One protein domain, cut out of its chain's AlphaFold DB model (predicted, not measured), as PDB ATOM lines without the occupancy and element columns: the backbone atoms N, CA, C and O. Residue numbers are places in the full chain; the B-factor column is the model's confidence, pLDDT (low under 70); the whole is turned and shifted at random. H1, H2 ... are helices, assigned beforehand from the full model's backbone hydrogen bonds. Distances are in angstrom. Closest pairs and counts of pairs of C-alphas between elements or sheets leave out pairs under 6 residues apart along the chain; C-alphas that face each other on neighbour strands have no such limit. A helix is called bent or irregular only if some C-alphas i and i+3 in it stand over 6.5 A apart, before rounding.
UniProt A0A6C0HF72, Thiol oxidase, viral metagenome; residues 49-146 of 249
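AT A GLANCE: This is residues 49 to 146 of the 249 residues of the protein "Thiol oxidase" of viral metagenome (UniProt A0A6C0HF72). One long helix, H6, runs through the middle of a body made of helices, and shorter helices are set round it, mostly crossed. H2 crosses H6, H5 packs near its first residues, H1 and H7 pack on opposite sides of it, and H3 and H4 lie farther out, beside H2. After H6, residues 124 to 132 fold back to H7. The printed part has 98 residues with seven named helices, H1 to H7 in order along the chain, and no named strand; the class is all helix. It is compact, with a radius of gyration of the C-alphas of 13.3 A and spans of 35 by 32 by 25 A.

HOW THE PARTS SIT: Start at H1, residues 50 to 60, and go on to H2, residues 64 to 73; they are close but not clearly touching, and their closest C-alphas, of Phe 59 and Val 66, are 6.5 A apart. Next look at H3, residues 75 to 80, and H4, residues 82 to 90: H3 touches no helix but is near H2 and H4. H4 and H2 only just touch, with 3 pairs of C-alphas within 8 A, the closest Val 67 and Leu 88 at 6.8 A, at a shallow tilt of 22 degrees, opposite ways. H5, residues 92 to 99, forms a helical hairpin with H4, closest at the C-alphas of Leu 88 and Phe 95, 5.9 A. Then comes the hub, H6, residues 103 to 123. Its residues 112 to 119 touch H2 about perpendicular, at 90 degrees, closest at the C-alphas of Ile 70 and Tyr 116, 5.9 A. Its residues 105 to 109 touch H5 at a steep tilt of 50 degrees, closest at the C-alphas of Cys 99 and Thr 105, 4.5 A. Its residues 113 to 117 only just touch H1, with 3 pairs of C-alphas within 8 A, closest Phe 59 and Leu 113 at 6.8 A. Last, H7, residues 133 to 140, only just touches residues 107 to 111 of H6, with 3 such pairs, closest Tyr 111 and Phe 133 at 6.9 A. Every O i to N i+4 pair is within hydrogen-bond range in H1, H2, H3, H4, H6 and H7, and 2 of 4 are in H5.

IN THESE COORDINATES: Find C-alpha 50 at (211.749, 164.496, 181.095); from there H1 runs 15.4 A to residue 60. H2 is 14.1 A long, and H3 and H4 follow. H5 is irregular: C-alphas 93 and 96 are 7.5 A apart. Find C-alpha 103 at (192.813, 183.380, 190.668), where H6 begins and runs 30.1 A. H7 ends at C-alpha 140, (189.835, 171.275, 199.075).

THE WHOLE: The C-alphas of Val 64 and Lys 144, the two farthest apart, are 37.9 A apart. The printed part has no cut; the H6 to H7 link is short, and the others are tight. No printed residue is under 70 in pLDDT.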
ATOM      1  N   ASP A  49     210.971 164.315 185.797       91.75
ATOM      2  CA  ASP A  49     210.816 163.402 184.664       91.75
ATOM      3  C   ASP A  49     210.760 164.188 183.344       91.75
ATOM      4  O   ASP A  49     209.980 165.129 183.195       91.75
ATOM      5  N   ILE A  50     211.595 163.795 182.378       92.62
ATOM      6  CA  ILE A  50     211.749 164.496 181.095       92.62
ATOM      7  C   ILE A  50     210.504 164.423 180.205       92.62
ATOM      8  O   ILE A  50     210.205 165.378 179.492       92.62
ATOM      9  N   ASN A  51     209.743 163.328 180.256       92.19
ATOM     10  CA  ASN A  51     208.489 163.247 179.515       92.19
ATOM     11  C   ASN A  51     207.485 164.236 180.108       92.19
ATOM     12  O   ASN A  51     206.784 164.918 179.368       92.19
ATOM     13  N   PHE A  52     207.479 164.392 181.436       93.06
ATOM     14  CA  PHE A  52     206.640 165.390 182.102       93.06
ATOM     15  C   PHE A  52     207.044 166.817 181.775       93.06
ATOM     16  O   PHE A  52     206.156 167.643 181.598       93.06
ATOM     17  N   VAL A  53     208.341 167.104 181.655       95.75
ATOM     18  CA  VAL A  53     208.814 168.409 181.171       95.75
ATOM     19  C   VAL A  53     208.178 168.729 179.818       95.75
ATOM     20  O   VAL A  53     207.538 169.769 179.675       95.75
ATOM     21  N   HIS A  54     208.261 167.806 178.855       96.19
ATOM     22  CA  HIS A  54     207.680 168.016 177.528       96.19
ATOM     23  C   HIS A  54     206.157 168.172 177.567       96.19
ATOM     24  O   HIS A  54     205.621 169.079 176.936       96.19
ATOM     25  N   GLU A  55     205.446 167.327 178.316       97.00
ATOM     26  CA  GLU A  55     203.983 167.397 178.399       97.00
ATOM     27  C   GLU A  55     203.492 168.664 179.107       97.00
ATOM     28  O   GLU A  55     202.510 169.271 178.681       97.00
ATOM     29  N   PHE A  56     204.194 169.118 180.146       98.00
ATOM     30  CA  PHE A  56     203.884 170.370 180.833       98.00
ATOM     31  C   PHE A  56     204.134 171.569 179.904       98.00
ATOM     32  O   PHE A  56     203.277 172.443 179.784       98.00
ATOM     33  N   GLN A  57     205.264 171.603 179.194       97.88
ATOM     34  CA  GLN A  57     205.582 172.668 178.231       97.88
ATOM     35  C   GLN A  57     204.604 172.694 177.048       97.88
ATOM     36  O   GLN A  57     204.136 173.767 176.657       97.88
ATOM     37  N   ASN A  58     204.228 171.522 176.529       97.69
ATOM     38  CA  ASN A  58     203.169 171.391 175.531       97.69
ATOM     39  C   ASN A  58     201.829 171.893 176.071       97.69
ATOM     40  O   ASN A  58     201.050 172.445 175.309       97.69
ATOM     41  N   PHE A  59     201.543 171.734 177.365       98.38
ATOM     42  CA  PHE A  59     200.320 172.261 177.966       98.38
ATOM     43  C   PHE A  59     200.339 173.789 178.143       98.38
ATOM     44  O   PHE A  59     199.304 174.432 177.973       98.38
ATOM     45  N   ILE A  60     201.502 174.384 178.441       98.31
ATOM     46  CA  ILE A  60     201.680 175.848 178.463       98.31
ATOM     47  C   ILE A  60     201.407 176.436 177.073       98.31
ATOM     48  O   ILE A  60     200.679 177.421 176.968       98.31
ATOM     49  N   ASN A  61     201.935 175.801 176.021       97.38
ATOM     50  CA  ASN A  61     201.767 176.213 174.625       97.38
ATOM     51  C   ASN A  61     201.000 175.141 173.825       97.38
ATOM     52  O   ASN A  61     201.599 174.418 173.018       97.38
ATOM     53  N   PRO A  62     199.674 175.003 174.035       97.25
ATOM     54  CA  PRO A  62     198.905 173.857 173.564       97.25
ATOM     55  C   PRO A  62     198.866 173.773 172.040       97.25
ATOM     56  O   PRO A  62     198.329 174.637 171.343       97.25
ATOM     57  N   ASN A  63     199.419 172.679 171.521       95.31
ATOM     58  CA  ASN A  63     199.254 172.276 170.129       95.31
ATOM     59  C   ASN A  63     197.900 171.565 169.921       95.31
ATOM     60  O   ASN A  63     197.171 171.264 170.869       95.31
ATOM     61  N   VAL A  64     197.569 171.248 168.666       96.56
ATOM     62  CA  VAL A  64     196.290 170.608 168.306       96.56
ATOM     63  C   VAL A  64     196.041 169.279 169.037       96.56
ATOM     64  O   VAL A  64     194.896 168.958 169.349       96.56
ATOM     65  N   TYR A  65     197.093 168.515 169.350       97.06
ATOM     66  CA  TYR A  65     196.962 167.268 170.103       97.06
ATOM     67  C   TYR A  65     196.521 167.539 171.542       97.06
ATOM     68  O   TYR A  65     195.551 166.932 171.996       97.06
ATOM     69  N   VAL A  66     197.174 168.483 172.227       97.69
ATOM     70  CA  VAL A  66     196.826 168.862 173.605       97.69
ATOM     71  C   VAL A  66     195.389 169.370 173.668       97.69
ATOM     72  O   VAL A  66     194.614 168.894 174.496       97.69
ATOM     73  N   VAL A  67     195.008 170.273 172.754       98.19
ATOM     74  CA  VAL A  67     193.647 170.830 172.674       98.19
ATOM     75  C   VAL A  67     192.607 169.721 172.502       98.19
ATOM     76  O   VAL A  67     191.648 169.640 173.272       98.19
ATOM     77  N   ASN A  68     192.804 168.824 171.534       97.69
ATOM     78  CA  ASN A  68     191.873 167.725 171.277       97.69
ATOM     79  C   ASN A  68     191.787 166.758 172.460       97.69
ATOM     80  O   ASN A  68     190.694 166.345 172.845       97.69
ATOM     81  N   HIS A  69     192.926 166.404 173.054       97.62
ATOM     82  CA  HIS A  69     192.957 165.483 174.182       97.62
ATOM     83  C   HIS A  69     192.241 166.075 175.394       97.62
ATOM     84  O   HIS A  69     191.382 165.403 175.961       97.62
ATOM     85  N   ILE A  70     192.540 167.325 175.774       97.75
ATOM     86  CA  ILE A  70     191.966 167.923 176.984       97.75
ATOM     87  C   ILE A  70     190.479 168.239 176.834       97.75
ATOM     88  O   ILE A  70     189.703 168.012 177.759       97.75
ATOM     89  N   THR A  71     190.049 168.711 175.660       97.25
ATOM     90  CA  THR A  71     188.631 169.011 175.399       97.25
ATOM     91  C   THR A  71     187.763 167.756 175.442       97.25
ATOM     92  O   THR A  71     186.618 167.819 175.892       97.25
ATOM     93  N   GLN A  72     188.311 166.608 175.032       97.00
ATOM     94  CA  GLN A  72     187.643 165.311 175.134       97.00
ATOM     95  C   GLN A  72     187.674 164.757 176.561       97.00
ATOM     96  O   GLN A  72     186.637 164.336 177.074       97.00
ATOM     97  N   SER A  73     188.840 164.752 177.213       97.06
ATOM     98  CA  SER A  73     189.003 164.126 178.529       97.06
ATOM     99  C   SER A  73     188.358 164.919 179.666       97.06
ATOM    100  O   SER A  73     187.893 164.324 180.635       97.06
ATOM    101  N   MET A  74     188.255 166.243 179.525       97.94
ATOM    102  CA  MET A  74     187.672 167.153 180.518       97.94
ATOM    103  C   MET A  74     186.337 167.740 180.044       97.94
ATOM    104  O   MET A  74     185.987 168.873 180.381       97.94
ATOM    105  N   LYS A  75     185.563 166.974 179.262       97.81
ATOM    106  CA  LYS A  75     184.308 167.427 178.637       97.81
ATOM    107  C   LYS A  75     183.346 168.103 179.623       97.81
ATOM    108  O   LYS A  75     182.859 169.191 179.341       97.81
ATOM    109  N   THR A  76     183.118 167.509 180.795       97.56
ATOM    110  CA  THR A  76     182.199 168.054 181.813       97.56
ATOM    111  C   THR A  76     182.597 169.458 182.278       97.56
ATOM    112  O   THR A  76     181.733 170.305 182.517       97.56
ATOM    113  N   PHE A  77     183.903 169.732 182.380       98.50
ATOM    114  CA  PHE A  77     184.401 171.069 182.693       98.50
ATOM    115  C   PHE A  77     184.051 172.044 181.565       98.50
ATOM    116  O   PHE A  77     183.433 173.074 181.817       98.50
ATOM    117  N   PHE A  78     184.370 171.702 180.317       98.44
ATOM    118  CA  PHE A  78     184.138 172.584 179.170       98.44
ATOM    119  C   PHE A  78     182.658 172.783 178.813       98.44
ATOM    120  O   PHE A  78     182.294 173.850 178.320       98.44
ATOM    121  N   ASP A  79     181.793 171.807 179.102       97.75
ATOM    122  CA  ASP A  79     180.337 171.960 178.984       97.75
ATOM    123  C   ASP A  79     179.811 173.044 179.946       97.75
ATOM    124  O   ASP A  79     178.881 173.784 179.610       97.75
ATOM    125  N   THR A  80     180.429 173.147 181.129       98.00
ATOM    126  CA  THR A  80     180.080 174.117 182.179       98.00
ATOM    127  C   THR A  80     180.717 175.485 181.913       98.00
ATOM    128  O   THR A  80     180.045 176.510 181.986       98.00
ATOM    129  N   TYR A  81     182.005 175.510 181.571       97.88
ATOM    130  CA  TYR A  81     182.817 176.718 181.420       97.88
ATOM    131  C   TYR A  81     183.159 176.976 179.949       97.88
ATOM    132  O   TYR A  81     184.305 176.847 179.510       97.88
ATOM    133  N   LYS A  82     182.133 177.346 179.178       98.00
ATOM    134  CA  LYS A  82     182.214 177.491 177.715       98.00
ATOM    135  C   LYS A  82     183.251 178.511 177.244       98.00
ATOM    136  O   LYS A  82     183.834 178.304 176.187       98.00
ATOM    137  N   ASP A  83     183.531 179.548 178.029       98.00
ATOM    138  CA  ASP A  83     184.531 180.565 177.678       98.00
ATOM    139  C   ASP A  83     185.945 179.977 177.595       98.00
ATOM    140  O   ASP A  83     186.701 180.319 176.690       98.00
ATOM    141  N   PHE A  84     186.288 179.018 178.466       98.44
ATOM    142  CA  PHE A  84     187.575 178.319 178.383       98.44
ATOM    143  C   PHE A  84     187.652 177.465 177.126       98.44
ATOM    144  O   PHE A  84     188.697 177.426 176.480       98.44
ATOM    145  N   LYS A  85     186.549 176.798 176.762       97.94
ATOM    146  CA  LYS A  85     186.484 176.033 175.515       97.94
ATOM    147  C   LYS A  85     186.669 176.953 174.314       97.94
ATOM    148  O   LYS A  85     187.498 176.672 173.459       97.94
ATOM    149  N   TYR A  86     185.928 178.056 174.280       98.12
ATOM    150  CA  TYR A  86     186.015 179.039 173.211       98.12
ATOM    151  C   TYR A  86     187.436 179.598 173.078       98.12
ATOM    152  O   TYR A  86     187.978 179.622 171.974       98.12
ATOM    153  N   GLN A  87     188.071 179.988 174.187       98.25
ATOM    154  CA  GLN A  87     189.440 180.498 174.170       98.25
ATOM    155  C   GLN A  87     190.436 179.449 173.665       98.25
ATOM    156  O   GLN A  87     191.297 179.768 172.849       98.25
ATOM    157  N   LEU A  88     190.316 178.203 174.126       97.00
ATOM    158  CA  LEU A  88     191.215 177.123 173.733       97.00
ATOM    159  C   LEU A  88     191.036 176.719 172.259       97.00
ATOM    160  O   LEU A  88     192.020 176.428 171.589       97.00
ATOM    161  N   ASP A  89     189.805 176.741 171.739       96.81
ATOM    162  CA  ASP A  89     189.512 176.424 170.337       96.81
ATOM    163  C   ASP A  89     189.964 177.549 169.385       96.81
ATOM    164  O   ASP A  89     190.423 177.279 168.276       96.81
ATOM    165  N   THR A  90     189.821 178.816 169.795       97.62
ATOM    166  CA  THR A  90     190.074 179.976 168.920       97.62
ATOM    167  C   THR A  90     191.493 180.521 169.015       97.62
ATOM    168  O   THR A  90     192.064 180.897 167.995       97.62
ATOM    169  N   ASN A  91     192.072 180.568 170.217       97.62
ATOM    170  CA  ASN A  91     193.376 181.177 170.477       97.62
ATOM    171  C   ASN A  91     194.219 180.339 171.463       97.62
ATOM    172  O   ASN A  91     194.671 180.873 172.485       97.62
ATOM    173  N   PRO A  92     194.485 179.047 171.169       97.50
ATOM    174  CA  PRO A  92     195.153 178.127 172.096       97.50
ATOM    175  C   PRO A  92     196.514 178.634 172.582       97.50
ATOM    176  O   PRO A  92     196.847 178.485 173.752       97.50
ATOM    177  N   GLN A  93     197.277 179.309 171.719       96.31
ATOM    178  CA  GLN A  93     198.603 179.846 172.051       96.31
ATOM    179  C   GLN A  93     198.577 180.984 173.085       96.31
ATOM    180  O   GLN A  93     199.609 181.298 173.655       96.31
ATOM    181  N   SER A  94     197.415 181.597 173.323       97.38
ATOM    182  CA  SER A  94     197.219 182.635 174.352       97.38
ATOM    183  C   SER A  94     196.398 182.135 175.543       97.38
ATOM    184  O   SER A  94     195.938 182.921 176.374       97.38
ATOM    185  N   PHE A  95     196.121 180.827 175.600       98.50
ATOM    186  CA  PHE A  95     195.252 180.250 176.619       98.50
ATOM    187  C   PHE A  95     195.842 180.411 178.021       98.50
ATOM    188  O   PHE A  95     195.110 180.698 178.968       98.50
ATOM    189  N   PHE A  96     197.163 180.285 178.165       98.56
ATOM    190  CA  PHE A  96     197.808 180.489 179.455       98.56
ATOM    191  C   PHE A  96     197.733 181.957 179.903       98.56
ATOM    192  O   PHE A  96     197.346 182.228 181.037       98.56
ATOM    193  N   GLU A  97     197.987 182.918 179.011       98.00
ATOM    194  CA  GLU A  97     197.846 184.356 179.281       98.00
ATOM    195  C   GLU A  97     196.413 184.747 179.643       98.00
ATOM    196  O   GLU A  97     196.197 185.562 180.546       98.00
ATOM    197  N   PHE A  98     195.429 184.153 178.968       98.00
ATOM    198  CA  PHE A  98     194.021 184.280 179.334       98.00
ATOM    199  C   PHE A  98     193.775 183.781 180.762       98.00
ATOM    200  O   PHE A  98     193.073 184.429 181.540       98.00
ATOM    201  N   CYS A  99     194.400 182.672 181.146       98.50
ATOM    202  CA  CYS A  99     194.260 182.118 182.484       98.50
ATOM    203  C   CYS A  99     195.038 182.873 183.571       98.50
ATOM    204  O   CYS A  99     194.796 182.660 184.751       98.50
ATOM    205  N   LEU A 100     195.934 183.795 183.221       98.31
ATOM    206  CA  LEU A 100     196.648 184.627 184.195       98.31
ATOM    207  C   LEU A 100     195.836 185.847 184.668       98.31
ATOM    208  O   LEU A 100     196.344 186.639 185.467       98.31
ATOM    209  N   GLN A 101     194.596 186.026 184.201       97.31
ATOM    210  CA  GLN A 101     193.798 187.225 184.490       97.31
ATOM    211  C   GLN A 101     193.111 187.213 185.865       97.31
ATOM    212  O   GLN A 101     192.764 188.278 186.373       97.31
ATOM    213  N   SER A 102     192.925 186.049 186.494       98.00
ATOM    214  CA  SER A 102     192.342 185.928 187.839       98.00
ATOM    215  C   SER A 102     192.826 184.671 188.563       98.00
ATOM    216  O   SER A 102     193.343 183.749 187.938       98.00
ATOM    217  N   ASP A 103     192.621 184.605 189.880       97.62
ATOM    218  CA  ASP A 103     192.813 183.380 190.668       97.62
ATOM    219  C   ASP A 103     191.946 182.228 190.141       97.62
ATOM    220  O   ASP A 103     192.419 181.107 189.988       97.62
ATOM    221  N   PHE A 104     190.689 182.513 189.793       98.31
ATOM    222  CA  PHE A 104     189.762 181.529 189.242       98.31
ATOM    223  C   PHE A 104     190.255 180.939 187.916       98.31
ATOM    224  O   PHE A 104     190.270 179.720 187.745       98.31
ATOM    225  N   THR A 105     190.660 181.797 186.976       98.56
ATOM    226  CA  THR A 105     191.104 181.347 185.650       98.56
ATOM    227  C   THR A 105     192.444 180.617 185.722       98.56
ATOM    228  O   THR A 105     192.606 179.587 185.065       98.56
ATOM    229  N   LEU A 106     193.346 181.038 186.611       98.75
ATOM    230  CA  LEU A 106     194.605 180.334 186.843       98.75
ATOM    231  C   LEU A 106     194.371 178.984 187.522       98.75
ATOM    232  O   LEU A 106     194.981 177.983 187.150       98.75
ATOM    233  N   PHE A 107     193.456 178.921 188.490       98.81
ATOM    234  CA  PHE A 107     193.085 177.669 189.141       98.81
ATOM    235  C   PHE A 107     192.453 176.686 188.148       98.81
ATOM    236  O   PHE A 107     192.773 175.499 188.169       98.81
ATOM    237  N   ALA A 108     191.602 177.171 187.240       98.81
ATOM    238  CA  ALA A 108     191.074 176.380 186.131       98.81
ATOM    239  C   ALA A 108     192.174 175.866 185.194       98.81
ATOM    240  O   ALA A 108     192.133 174.705 184.795       98.81
ATOM    241  N   TRP A 109     193.190 176.675 184.901       98.81
ATOM    242  CA  TRP A 109     194.340 176.220 184.124       98.81
ATOM    243  C   TRP A 109     195.115 175.101 184.833       98.81
ATOM    244  O   TRP A 109     195.376 174.068 184.220       98.81
ATOM    245  N   VAL A 110     195.399 175.242 186.136       98.81
ATOM    246  CA  VAL A 110     196.060 174.185 186.930       98.81
ATOM    247  C   VAL A 110     195.198 172.921 187.004       98.81
ATOM    248  O   VAL A 110     195.719 171.813 186.903       98.81
ATOM    249  N   TYR A 111     193.876 173.064 187.122       98.88
ATOM    250  CA  TYR A 111     192.946 171.936 187.088       98.88
ATOM    251  C   TYR A 111     193.008 171.162 185.769       98.88
ATOM    252  O   TYR A 111     193.051 169.931 185.766       98.88
ATOM    253  N   LEU A 112     193.020 171.882 184.648       98.81
ATOM    254  CA  LEU A 112     193.124 171.278 183.327       98.81
ATOM    255  C   LEU A 112     194.498 170.629 183.116       98.81
ATOM    256  O   LEU A 112     194.551 169.543 182.551       98.81
ATOM    257  N   LEU A 113     195.581 171.221 183.625       98.69
ATOM    258  CA  LEU A 113     196.908 170.603 183.619       98.69
ATOM    259  C   LEU A 113     196.923 169.289 184.418       98.69
ATOM    260  O   LEU A 113     197.380 168.268 183.912       98.69
ATOM    261  N   ASP A 114     196.396 169.282 185.645       98.44
ATOM    262  CA  ASP A 114     196.307 168.072 186.479       98.44
ATOM    263  C   ASP A 114     195.480 166.976 185.783       98.44
ATOM    264  O   ASP A 114     195.904 165.820 185.706       98.44
ATOM    265  N   GLY A 115     194.337 167.343 185.193       98.25
ATOM    266  CA  GLY A 115     193.508 166.433 184.400       98.25
ATOM    267  C   GLY A 115     194.216 165.907 183.145       98.25
ATOM    268  O   GLY A 115     194.153 164.708 182.855       98.25
ATOM    269  N   TYR A 116     194.940 166.771 182.426       98.25
ATOM    270  CA  TYR A 116     195.761 166.404 181.270       98.25
ATOM    271  C   TYR A 116     196.778 165.328 181.652       98.25
ATOM    272  O   TYR A 116     196.766 164.223 181.111       98.25
ATOM    273  N   ILE A 117     197.585 165.613 182.669       96.38
ATOM    274  CA  ILE A 117     198.623 164.717 183.167       96.38
ATOM    275  C   ILE A 117     198.036 163.385 183.643       96.38
ATOM    276  O   ILE A 117     198.492 162.316 183.227       96.38
ATOM    277  N   LYS A 118     196.990 163.410 184.473       96.69
ATOM    278  CA  LYS A 118     196.364 162.182 184.984       96.69
ATOM    279  C   LYS A 118     195.753 161.332 183.880       96.69
ATOM    280  O   LYS A 118     195.857 160.110 183.926       96.69
ATOM    281  N   THR A 119     195.157 161.947 182.860       97.12
ATOM    282  CA  THR A 119     194.621 161.191 181.721       97.12
ATOM    283  C   THR A 119     195.714 160.567 180.856       97.12
ATOM    284  O   THR A 119     195.500 159.465 180.350       97.12
ATOM    285  N   LEU A 120     196.890 161.191 180.727       94.69
ATOM    286  CA  LEU A 120     198.053 160.559 180.093       94.69
ATOM    287  C   LEU A 120     198.543 159.342 180.891       94.69
ATOM    288  O   LEU A 120     198.722 158.269 180.316       94.69
ATOM    289  N   PHE A 121     198.665 159.459 182.217       92.88
ATOM    290  CA  PHE A 121     198.988 158.319 183.082       92.88
ATOM    291  C   PHE A 121     197.953 157.197 182.969       92.88
ATOM    292  O   PHE A 121     198.311 156.026 182.854       92.88
ATOM    293  N   ASN A 122     196.665 157.532 182.958       94.81
ATOM    294  CA  ASN A 122     195.617 156.520 182.869       94.81
ATOM    295  C   ASN A 122     195.646 155.782 181.523       94.81
ATOM    296  O   ASN A 122     195.449 154.570 181.485       94.81
ATOM    297  N   LYS A 123     195.999 156.470 180.425       93.38
ATOM    298  CA  LYS A 123     196.264 155.824 179.126       93.38
ATOM    299  C   LYS A 123     197.460 154.866 179.171       93.38
ATOM    300  O   LYS A 123     197.456 153.877 178.446       93.38
ATOM    301  N   ALA A 124     198.446 155.129 180.026       91.56
ATOM    302  CA  ALA A 124     199.592 154.249 180.261       91.56
ATOM    303  C   ALA A 124     199.305 153.100 181.255       91.56
ATOM    304  O   ALA A 124     200.220 152.372 181.630       91.56
ATOM    305  N   GLY A 125     198.047 152.909 181.673       93.38
ATOM    306  CA  GLY A 125     197.630 151.805 182.545       93.38
ATOM    307  C   GLY A 125     197.599 152.137 184.038       93.38
ATOM    308  O   GLY A 125     197.405 151.240 184.858       93.38
ATOM    309  N   HIS A 126     197.768 153.407 184.415       92.88
ATOM    310  CA  HIS A 126     197.559 153.856 185.792       92.88
ATOM    311  C   HIS A 126     196.070 154.140 186.072       92.88
ATOM    312  O   HIS A 126     195.240 154.165 185.166       92.88
ATOM    313  N   ASN A 127     195.718 154.340 187.344       93.75
ATOM    314  CA  ASN A 127     194.350 154.662 187.755       93.75
ATOM    315  C   ASN A 127     194.343 155.843 188.735       93.75
ATOM    316  O   ASN A 127     194.218 155.674 189.947       93.75
ATOM    317  N   LEU A 128     194.573 157.039 188.200       95.25
ATOM    318  CA  LEU A 128     194.573 158.298 188.931       95.25
ATOM    319  C   LEU A 128     193.201 158.954 188.871       95.25
ATOM    320  O   LEU A 128     192.647 159.182 187.795       95.25
ATOM    321  N   GLU A 129     192.688 159.298 190.049       95.88
ATOM    322  CA  GLU A 129     191.422 159.997 190.205       95.88
ATOM    323  C   GLU A 129     191.539 161.472 189.784       95.88
ATOM    324  O   GLU A 129     192.429 162.214 190.227       95.88
ATOM    325  N   ILE A 130     190.587 161.911 188.958       97.12
ATOM    326  CA  ILE A 130     190.366 163.320 188.628       97.12
ATOM    327  C   ILE A 130     189.113 163.774 189.371       97.12
ATOM    328  O   ILE A 130     187.995 163.403 189.019       97.12
ATOM    329  N   LYS A 131     189.314 164.586 190.408       97.38
ATOM    330  CA  LYS A 131     188.217 165.138 191.204       97.38
ATOM    331  C   LYS A 131     187.432 166.192 190.409       97.38
ATOM    332  O   LYS A 131     188.006 166.854 189.539       97.38
ATOM    333  N   PRO A 132     186.138 166.406 190.694       98.06
ATOM    334  CA  PRO A 132     185.378 167.497 190.098       98.06
ATOM    335  C   PRO A 132     185.998 168.867 190.407       98.06
ATOM    336  O   PRO A 132     186.404 169.135 191.537       98.06
ATOM    337  N   PHE A 133     186.000 169.767 189.420       98.44
ATOM    338  CA  PHE A 133     186.535 171.127 189.564       98.44
ATOM    339  C   PHE A 133     185.991 171.858 190.799       98.44
ATOM    340  O   PHE A 133     186.759 172.385 191.602       98.44
ATOM    341  N   ASN A 134     184.668 171.840 190.989       97.31
ATOM    342  CA  ASN A 134     184.021 172.524 192.109       97.31
ATOM    343  C   ASN A 134     184.385 171.917 193.468       97.31
ATOM    344  O   ASN A 134     184.471 172.660 194.441       97.31
ATOM    345  N   GLU A 135     184.647 170.606 193.546       97.75
ATOM    346  CA  GLU A 135     185.129 169.988 194.787       97.75
ATOM    347  C   GLU A 135     186.493 170.566 195.172       97.75
ATOM    348  O   GLU A 135     186.703 170.999 196.308       97.75
ATOM    349  N   LEU A 136     187.405 170.633 194.202       98.00
ATOM    350  CA  LEU A 136     188.735 171.179 194.432       98.00
ATOM    351  C   LEU A 136     188.682 172.673 194.762       98.00
ATOM    352  O   LEU A 136     189.289 173.099 195.741       98.00
ATOM    353  N   TYR A 137     187.939 173.459 193.982       97.56
ATOM    354  CA  TYR A 137     187.905 174.917 194.104       97.56
ATOM    355  C   TYR A 137     187.176 175.408 195.364       97.56
ATOM    356  O   TYR A 137     187.649 176.326 196.039       97.56
ATOM    357  N   MET A 138     186.022 174.813 195.693       96.25
ATOM    358  CA  MET A 138     185.166 175.289 196.789       96.25
ATOM    359  C   MET A 138     185.492 174.653 198.140       96.25
ATOM    360  O   MET A 138     185.211 175.269 199.173       96.25
ATOM    361  N   HIS A 139     186.062 173.442 198.154       96.19
ATOM    362  CA  HIS A 139     186.268 172.678 199.388       96.19
ATOM    363  C   HIS A 139     187.742 172.421 199.681       96.19
ATOM    364  O   HIS A 139     188.228 172.887 200.709       96.19
ATOM    365  N   VAL A 140     188.454 171.718 198.796       97.06
ATOM    366  CA  VAL A 140     189.835 171.275 199.075       97.06
ATOM    367  C   VAL A 140     190.794 172.456 199.172       97.06
ATOM    368  O   VAL A 140     191.550 172.565 200.131       97.06
ATOM    369  N   TYR A 141     190.737 173.360 198.199       97.50
ATOM    370  CA  TYR A 141     191.591 174.540 198.126       97.50
ATOM    371  C   TYR A 141     190.804 175.802 198.455       97.50
ATOM    372  O   TYR A 141     190.977 176.836 197.824       97.50
ATOM    373  N   ASN A 142     189.903 175.747 199.432       96.62
ATOM    374  CA  ASN A 142     189.246 176.959 199.897       96.62
ATOM    375  C   ASN A 142     190.239 177.798 200.728       96.62
ATOM    376  O   ASN A 142     190.720 177.292 201.741       96.62
ATOM    377  N   PRO A 143     190.503 179.079 200.395       94.69
ATOM    378  CA  PRO A 143     191.455 179.924 201.122       94.69
ATOM    379  C   PRO A 143     191.198 180.015 202.623       94.69
ATOM    380  O   PRO A 143     192.133 180.199 203.392       94.69
ATOM    381  N   LYS A 144     189.938 179.860 203.052       95.31
ATOM    382  CA  LYS A 144     189.558 179.867 204.467       95.31
ATOM    383  C   LYS A 144     190.198 178.725 205.265       95.31
ATOM    384  O   LYS A 144     190.350 178.856 206.476       95.31
ATOM    385  N   TYR A 145     190.521 177.613 204.609       94.69
ATOM    386  CA  TYR A 145     191.028 176.398 205.249       94.69
ATOM    387  C   TYR A 145     192.500 176.121 204.941       94.69
ATOM    388  O   TYR A 145     193.019 175.117 205.412       94.69
ATOM    389  N   LEU A 146     193.158 176.986 204.165       94.88
ATOM    390  CA  LEU A 146     194.565 176.826 203.817       94.88
ATOM    391  C   LEU A 146     195.459 177.472 204.870       94.88
ATOM    392  O   LEU A 146     195.258 178.628 205.251       94.88
TER     393      LEU A 146